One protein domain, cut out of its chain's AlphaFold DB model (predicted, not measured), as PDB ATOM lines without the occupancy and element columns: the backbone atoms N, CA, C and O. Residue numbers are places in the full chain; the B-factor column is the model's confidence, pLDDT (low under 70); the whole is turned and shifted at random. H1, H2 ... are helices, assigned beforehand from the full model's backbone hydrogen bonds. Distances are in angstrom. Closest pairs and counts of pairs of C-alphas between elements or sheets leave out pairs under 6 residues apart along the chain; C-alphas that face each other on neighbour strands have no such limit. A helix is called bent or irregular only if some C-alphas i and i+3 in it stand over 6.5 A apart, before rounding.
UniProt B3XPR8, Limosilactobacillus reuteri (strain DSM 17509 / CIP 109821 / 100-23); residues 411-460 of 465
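What this domain is: This is residues 411 to 460 of the 465 residues of a protein of Limosilactobacillus reuteri (strain DSM 17509 / CIP 109821 / 100-23) (UniProt B3XPR8). Two helices, H2 and H3, meet nearly crosswise in a small head with the loop of residues 436 to 446 at its far end, and a drawn-out stretch, residues 420 to 428, leads from this head to a short helix, H1, at the other end of the long axis. H3, the longest helix, runs back from the loop end in the direction of the H1 end, and residues 415 to 421, of which 415 to 419 belong to H1, stick out free. The printed part has 50 residues with three named helices, in the order H1, H2, H3, and no named strand; the class is all helix. The whole is loose, with a radius of gyration of the C-alphas of 13.7 A, and elongated, spanning 37 by 20 by 13 A.

Where its parts are: H1 holds residues 411 to 419 and measures 11.6 A from first to last C-alpha; it begins with C-alpha 411 at (20.642, -5.347, 10.746). H2 holds residues 429 to 435 and measures 9.8 A, with C-alpha 429 at (22.204, 1.240, 35.808). H3 holds residues 447 to 460 and measures 19.2 A; it ends with C-alpha 460 at (35.505, 3.370, 23.213). No helix is bent or irregular.

How they stand to each other: H1 touches no helix: it is apart from H2 and apart from H3. H2 and H3 touch, with 8 pairs of C-alphas within 8 A. Their closest C-alphas are those of Ile 435 and Ala 450, 4.3 A apart, and their centres are 10.8 A apart. H3 touches H2 with residues 449 to 454 alone. The lines of H2 and H3 stand at 71 degrees, only just about perpendicular. In the backbones of H1, H2 and H3, every O i to N i+4 pair is within hydrogen-bond range.

The domain as a whole: The two C-alphas farthest apart are those of Arg 419 and Asp 441, at 37.6 A, while the first and last printed C-alphas, those of Asp 411 and Gly 460, are 21.3 A apart. The printed part has no cut. The link from H1 to H2 has 9 residues and is short but not tight; the link from H2 to H3 has 11 residues and is long. The mean pLDDT of the printed part is 84.5, with 79 for H1, 90 for H2 and 83 for H3. Two residues, 459 and 460, are under 70; both belong to H3.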
ATOM      1  N   ASP A 411      19.791  -4.827  11.820       70.69
ATOM      2  CA  ASP A 411      20.642  -5.347  10.746       70.69
ATOM      3  C   ASP A 411      21.763  -4.381  10.364       70.69
ATOM      4  O   ASP A 411      22.902  -4.800  10.186       70.69
ATOM      5  N   GLU A 412      21.503  -3.076  10.261       74.44
ATOM      6  CA  GLU A 412      22.557  -2.086   9.996       74.44
ATOM      7  C   GLU A 412      23.563  -2.004  11.142       74.44
ATOM      8  O   GLU A 412      24.763  -1.837  10.909       74.44
ATOM      9  N   SER A 413      23.082  -2.121  12.379       78.88
ATOM     10  CA  SER A 413      23.926  -2.166  13.567       78.88
ATOM     11  C   SER A 413      24.781  -3.426  13.551       78.88
ATOM     12  O   SER A 413      26.003  -3.321  13.644       78.88
ATOM     13  N   LEU A 414      24.176  -4.597  13.341       78.69
ATOM     14  CA  LEU A 414      24.858  -5.886  13.288       78.69
ATOM     15  C   LEU A 414      25.866  -5.942  12.137       78.69
ATOM     16  O   LEU A 414      27.030  -6.269  12.356       78.69
ATOM     17  N   ASN A 415      25.469  -5.535  10.930       81.25
ATOM     18  CA  ASN A 415      26.355  -5.450   9.769       81.25
ATOM     19  C   ASN A 415      27.539  -4.531  10.041       81.25
ATOM     20  O   ASN A 415      28.668  -4.859   9.683       81.25
ATOM     21  N   ARG A 416      27.311  -3.392  10.698       80.56
ATOM     22  CA  ARG A 416      28.392  -2.493  11.102       80.56
ATOM     23  C   ARG A 416      29.318  -3.162  12.110       80.56
ATOM     24  O   ARG A 416      30.526  -3.105  11.933       80.56
ATOM     25  N   ILE A 417      28.767  -3.781  13.149       83.56
ATOM     26  CA  ILE A 417      29.527  -4.483  14.188       83.56
ATOM     27  C   ILE A 417      30.417  -5.557  13.560       83.56
ATOM     28  O   ILE A 417      31.619  -5.576  13.815       83.56
ATOM     29  N   LEU A 418      29.857  -6.381  12.675       82.19
ATOM     30  CA  LEU A 418      30.570  -7.460  11.995       82.19
ATOM     31  C   LEU A 418      31.608  -6.931  10.994       82.19
ATOM     32  O   LEU A 418      32.762  -7.359  11.012       82.19
ATOM     33  N   ARG A 419      31.224  -5.982  10.131       84.31
ATOM     34  CA  ARG A 419      32.088  -5.451   9.062       84.31
ATOM     35  C   ARG A 419      33.209  -4.571   9.599       84.31
ATOM     36  O   ARG A 419      34.344  -4.689   9.151       84.31
ATOM     37  N   GLU A 420      32.891  -3.680  10.532       86.56
ATOM     38  CA  GLU A 420      33.855  -2.766  11.155       86.56
ATOM     39  C   GLU A 420      34.566  -3.418  12.354       86.56
ATOM     40  O   GLU A 420      35.394  -2.766  12.981       86.56
ATOM     41  N   ARG A 421      34.259  -4.690  12.671       82.19
ATOM     42  CA  ARG A 421      34.803  -5.456  13.811       82.19
ATOM     43  C   ARG A 421      34.724  -4.688  15.130       82.19
ATOM     44  O   ARG A 421      35.675  -4.659  15.908       82.19
ATOM     45  N   LYS A 422      33.589  -4.036  15.365       76.38
ATOM     46  CA  LYS A 422      33.380  -3.222  16.564       76.38
ATOM     47  C   LYS A 422      33.011  -4.094  17.749       76.38
ATOM     48  O   LYS A 422      32.148  -4.958  17.640       76.38
ATOM     49  N   SER A 423      33.610  -3.807  18.895       72.94
ATOM     50  CA  SER A 423      33.157  -4.343  20.174       72.94
ATOM     51  C   SER A 423      31.935  -3.560  20.651       72.94
ATOM     52  O   SER A 423      31.901  -2.332  20.561       72.94
ATOM     53  N   ILE A 424      30.927  -4.265  21.158       73.06
ATOM     54  CA  ILE A 424      29.770  -3.652  21.814       73.06
ATOM     55  C   ILE A 424      29.997  -3.737  23.316       73.06
ATOM     56  O   ILE A 424      30.296  -4.811  23.834       73.06
ATOM     57  N   ILE A 425      29.790  -2.626  24.014       72.12
ATOM     58  CA  ILE A 425      29.629  -2.626  25.462       72.12
ATOM     59  C   ILE A 425      28.256  -2.058  25.802       72.12
ATOM     60  O   ILE A 425      27.833  -1.049  25.239       72.12
ATOM     61  N   ARG A 426      27.551  -2.726  26.714       75.19
ATOM     62  CA  ARG A 426      26.336  -2.204  27.334       75.19
ATOM     63  C   ARG A 426      26.701  -1.789  28.751       75.19
ATOM     64  O   ARG A 426      27.200  -2.611  29.507       75.19
ATOM     65  N   LEU A 427      26.461  -0.526  29.077       79.56
ATOM     66  CA  LEU A 427      26.534  -0.015  30.440       79.56
ATOM     67  C   LEU A 427      25.094   0.214  30.895       79.56
ATOM     68  O   LEU A 427      24.360   0.960  30.245       79.56
ATOM     69  N   GLY A 428      24.670  -0.508  31.923       82.94
ATOM     70  CA  GLY A 428      23.369  -0.364  32.555       82.94
ATOM     71  C   GLY A 428      23.455   0.439  33.848       82.94
ATOM     72  O   GLY A 428      24.476   1.049  34.176       82.94
ATOM     73  N   ASP A 429      22.355   0.432  34.595       85.75
ATOM     74  CA  ASP A 429      22.204   1.240  35.808       85.75
ATOM     75  C   ASP A 429      23.254   0.899  36.871       85.75
ATOM     76  O   ASP A 429      23.749   1.794  37.557       85.75
ATOM     77  N   GLY A 430      23.666  -0.370  36.963       88.12
ATOM     78  CA  GLY A 430      24.710  -0.813  37.887       88.12
ATOM     79  C   GLY A 430      26.075  -0.204  37.562       88.12
ATOM     80  O   GLY A 430      26.742   0.345  38.441       88.12
ATOM     81  N   GLU A 431      26.485  -0.224  36.293       90.25
ATOM     82  CA  GLU A 431      27.755   0.364  35.866       90.25
ATOM     83  C   GLU A 431      27.758   1.891  36.008       90.25
ATOM     84  O   GLU A 431      28.773   2.460  36.416       90.25
ATOM     85  N   PHE A 432      26.635   2.568  35.741       90.06
ATOM     86  CA  PHE A 432      26.517   4.010  35.984       90.06
ATOM     87  C   PHE A 432      26.554   4.354  37.476       90.06
ATOM     88  O   PHE A 432      27.196   5.335  37.857       90.06
ATOM     89  N   THR A 433      25.935   3.534  38.325       91.06
ATOM     90  CA  THR A 433      26.004   3.661  39.791       91.06
ATOM     91  C   THR A 433      27.455   3.583  40.278       91.06
ATOM     92  O   THR A 433      27.923   4.481  40.985       91.06
ATOM     93  N   LEU A 434      28.222   2.603  39.787       91.75
ATOM     94  CA  LEU A 434      29.653   2.466  40.085       91.75
ATOM     95  C   LEU A 434      30.487   3.652  39.569       91.75
ATOM     96  O   LEU A 434      31.336   4.169  40.299       91.75
ATOM     97  N   ILE A 435      30.245   4.120  38.335       91.69
ATOM     98  CA  ILE A 435      30.917   5.303  37.753       91.69
ATOM     99  C   ILE A 435      30.684   6.556  38.611       91.69
ATOM    100  O   ILE A 435      31.577   7.401  38.721       91.69
ATOM    101  N   ASN A 436      29.509   6.664  39.233       92.56
ATOM    102  CA  ASN A 436      29.103   7.793  40.067       92.56
ATOM    103  C   ASN A 436      29.560   7.695  41.530       92.56
ATOM    104  O   ASN A 436      29.220   8.567  42.328       92.56
ATOM    105  N   GLY A 437      30.361   6.691  41.888       92.12
ATOM    106  CA  GLY A 437      30.944   6.607  43.226       92.12
ATOM    107  C   GLY A 437      30.130   5.810  44.240       92.12
ATOM    108  O   GLY A 437      30.373   5.961  45.435       92.12
ATOM    109  N   GLN A 438      29.157   5.017  43.791       91.81
ATOM    110  CA  GLN A 438      28.243   4.281  44.664       91.81
ATOM    111  C   GLN A 438      28.442   2.768  44.549       91.81
ATOM    112  O   GLN A 438      28.829   2.260  43.498       91.81
ATOM    113  N   ASP A 439      28.174   2.064  45.648       92.75
ATOM    114  CA  ASP A 439      28.159   0.603  45.703       92.75
ATOM    115  C   ASP A 439      26.924   0.051  44.972       92.75
ATOM    116  O   ASP A 439      25.885   0.710  44.895       92.75
ATOM    117  N   ILE A 440      27.018  -1.190  44.497       92.06
ATOM    118  CA  ILE A 440      25.863  -2.016  44.118       92.06
ATOM    119  C   ILE A 440      25.897  -3.329  44.906       92.06
ATOM    120  O   ILE A 440      26.954  -3.712  45.412       92.06
ATOM    121  N   ASP A 441      24.769  -4.041  44.974       89.31
ATOM    122  CA  ASP A 441      24.552  -5.206  45.855       89.31
ATOM    123  C   ASP A 441      25.688  -6.247  45.871       89.31
ATOM    124  O   ASP A 441      25.961  -6.863  46.899       89.31
ATOM    125  N   TYR A 442      26.360  -6.451  44.737       89.88
ATOM    126  CA  TYR A 442      27.416  -7.452  44.557       89.88
ATOM    127  C   TYR A 442      28.787  -6.861  44.188       89.88
ATOM    128  O   TYR A 442      29.725  -7.615  43.928       89.88
ATOM    129  N   GLN A 443      28.938  -5.533  44.166       89.69
ATOM    130  CA  GLN A 443      30.207  -4.866  43.864       89.69
ATOM    131  C   GLN A 443      30.318  -3.561  44.667       89.69
ATOM    132  O   GLN A 443      29.709  -2.556  44.296       89.69
ATOM    133  N   PRO A 444      31.139  -3.539  45.733       92.94
ATOM    134  CA  PRO A 444      31.500  -2.300  46.405       92.94
ATOM    135  C   PRO A 444      32.209  -1.350  45.442       92.94
ATOM    136  O   PRO A 444      32.950  -1.787  44.547       92.94
ATOM    137  N   TYR A 445      32.019  -0.054  45.650       94.12
ATOM    138  CA  TYR A 445      32.657   0.997  44.890       94.12
ATOM    139  C   TYR A 445      34.169   0.804  44.900       94.12
ATOM    140  O   TYR A 445      34.827   0.646  45.931       94.12
ATOM    141  N   ASN A 446      34.733   0.858  43.702       95.75
ATOM    142  CA  ASN A 446      36.161   0.823  43.497       95.75
ATOM    143  C   ASN A 446      36.535   1.947  42.534       95.75
ATOM    144  O   ASN A 446      36.153   1.938  41.366       95.75
ATOM    145  N   GLN A 447      37.323   2.903  43.023       93.12
ATOM    146  CA  GLN A 447      37.716   4.083  42.253       93.12
ATOM    147  C   GLN A 447      38.429   3.731  40.941       93.12
ATOM    148  O   GLN A 447      38.221   4.400  39.930       93.12
ATOM    149  N   LYS A 448      39.245   2.669  40.933       94.44
ATOM    150  CA  LYS A 448      39.958   2.220  39.733       94.44
ATOM    151  C   LYS A 448      38.984   1.641  38.704       94.44
ATOM    152  O   LYS A 448      39.071   1.996  37.532       94.44
ATOM    153  N   LEU A 449      38.035   0.816  39.145       89.88
ATOM    154  CA  LEU A 449      36.982   0.264  38.287       89.88
ATOM    155  C   LEU A 449      36.089   1.371  37.705       89.88
ATOM    156  O   LEU A 449      35.857   1.400  36.499       89.88
ATOM    157  N   ALA A 450      35.649   2.324  38.529       91.19
ATOM    158  CA  ALA A 450      34.842   3.462  38.093       91.19
ATOM    159  C   ALA A 450      35.566   4.312  37.036       91.19
ATOM    160  O   ALA A 450      34.977   4.685  36.020       91.19
ATOM    161  N   GLN A 451      36.864   4.575  37.229       89.56
ATOM    162  CA  GLN A 451      37.693   5.276  36.243       89.56
ATOM    163  C   GLN A 451      37.825   4.493  34.932       89.56
ATOM    164  O   GLN A 451      37.747   5.100  33.865       89.56
ATOM    165  N   GLN A 452      37.980   3.168  34.992       87.06
ATOM    166  CA  GLN A 452      38.056   2.316  33.802       87.06
ATOM    167  C   GLN A 452      36.732   2.282  33.030       87.06
ATOM    168  O   GLN A 452      36.733   2.507  31.823       87.06
ATOM    169  N   LEU A 453      35.599   2.080  33.710       86.69
ATOM    170  CA  LEU A 453      34.268   2.127  33.091       86.69
ATOM    171  C   LEU A 453      34.005   3.494  32.442       86.69
ATOM    172  O   LEU A 453      33.528   3.569  31.311       86.69
ATOM    173  N   LYS A 454      34.401   4.578  33.120       85.94
ATOM    174  CA  LYS A 454      34.312   5.944  32.591       85.94
ATOM    175  C   LYS A 454      35.197   6.141  31.356       85.94
ATOM    176  O   LYS A 454      34.752   6.753  30.391       85.94
ATOM    177  N   GLN A 455      36.421   5.610  31.346       84.06
ATOM    178  CA  GLN A 455      37.295   5.656  30.167       84.06
ATOM    179  C   GLN A 455      36.704   4.893  28.980       84.06
ATOM    180  O   GLN A 455      36.694   5.429  27.876       84.06
ATOM    181  N   ILE A 456      36.165   3.690  29.204       80.94
ATOM    182  CA  ILE A 456      35.526   2.888  28.150       80.94
ATOM    183  C   ILE A 456      34.306   3.623  27.568       80.94
ATOM    184  O   ILE A 456      34.128   3.638  26.351       80.94
ATOM    185  N   LEU A 457      33.505   4.283  28.414       79.31
ATOM    186  CA  LEU A 457      32.343   5.074  27.990       79.31
ATOM    187  C   LEU A 457      32.726   6.253  27.079       79.31
ATOM    188  O   LEU A 457      32.033   6.508  26.097       79.31
ATOM    189  N   PHE A 458      33.803   6.981  27.397       75.19
ATOM    190  CA  PHE A 458      34.187   8.187  26.648       75.19
ATOM    191  C   PHE A 458      35.076   7.917  25.432       75.19
ATOM    192  O   PHE A 458      34.964   8.632  24.438       75.19
ATOM    193  N   ASN A 459      35.945   6.908  25.495       69.19
ATOM    194  CA  ASN A 459      36.975   6.688  24.478       69.19
ATOM    195  C   ASN A 459      36.684   5.492  23.557       69.19
ATOM    196  O   ASN A 459      37.382   5.314  22.560       69.19
ATOM    197  N   GLY A 460      35.681   4.665  23.871       60.41
ATOM    198  CA  GLY A 460      35.505   3.370  23.213       60.41
ATOM    199  C   GLY A 460      36.670   2.411  23.501       60.41
ATOM    200  O   GLY A 460      37.527   2.674  24.342       60.41
TER     201      GLY A 460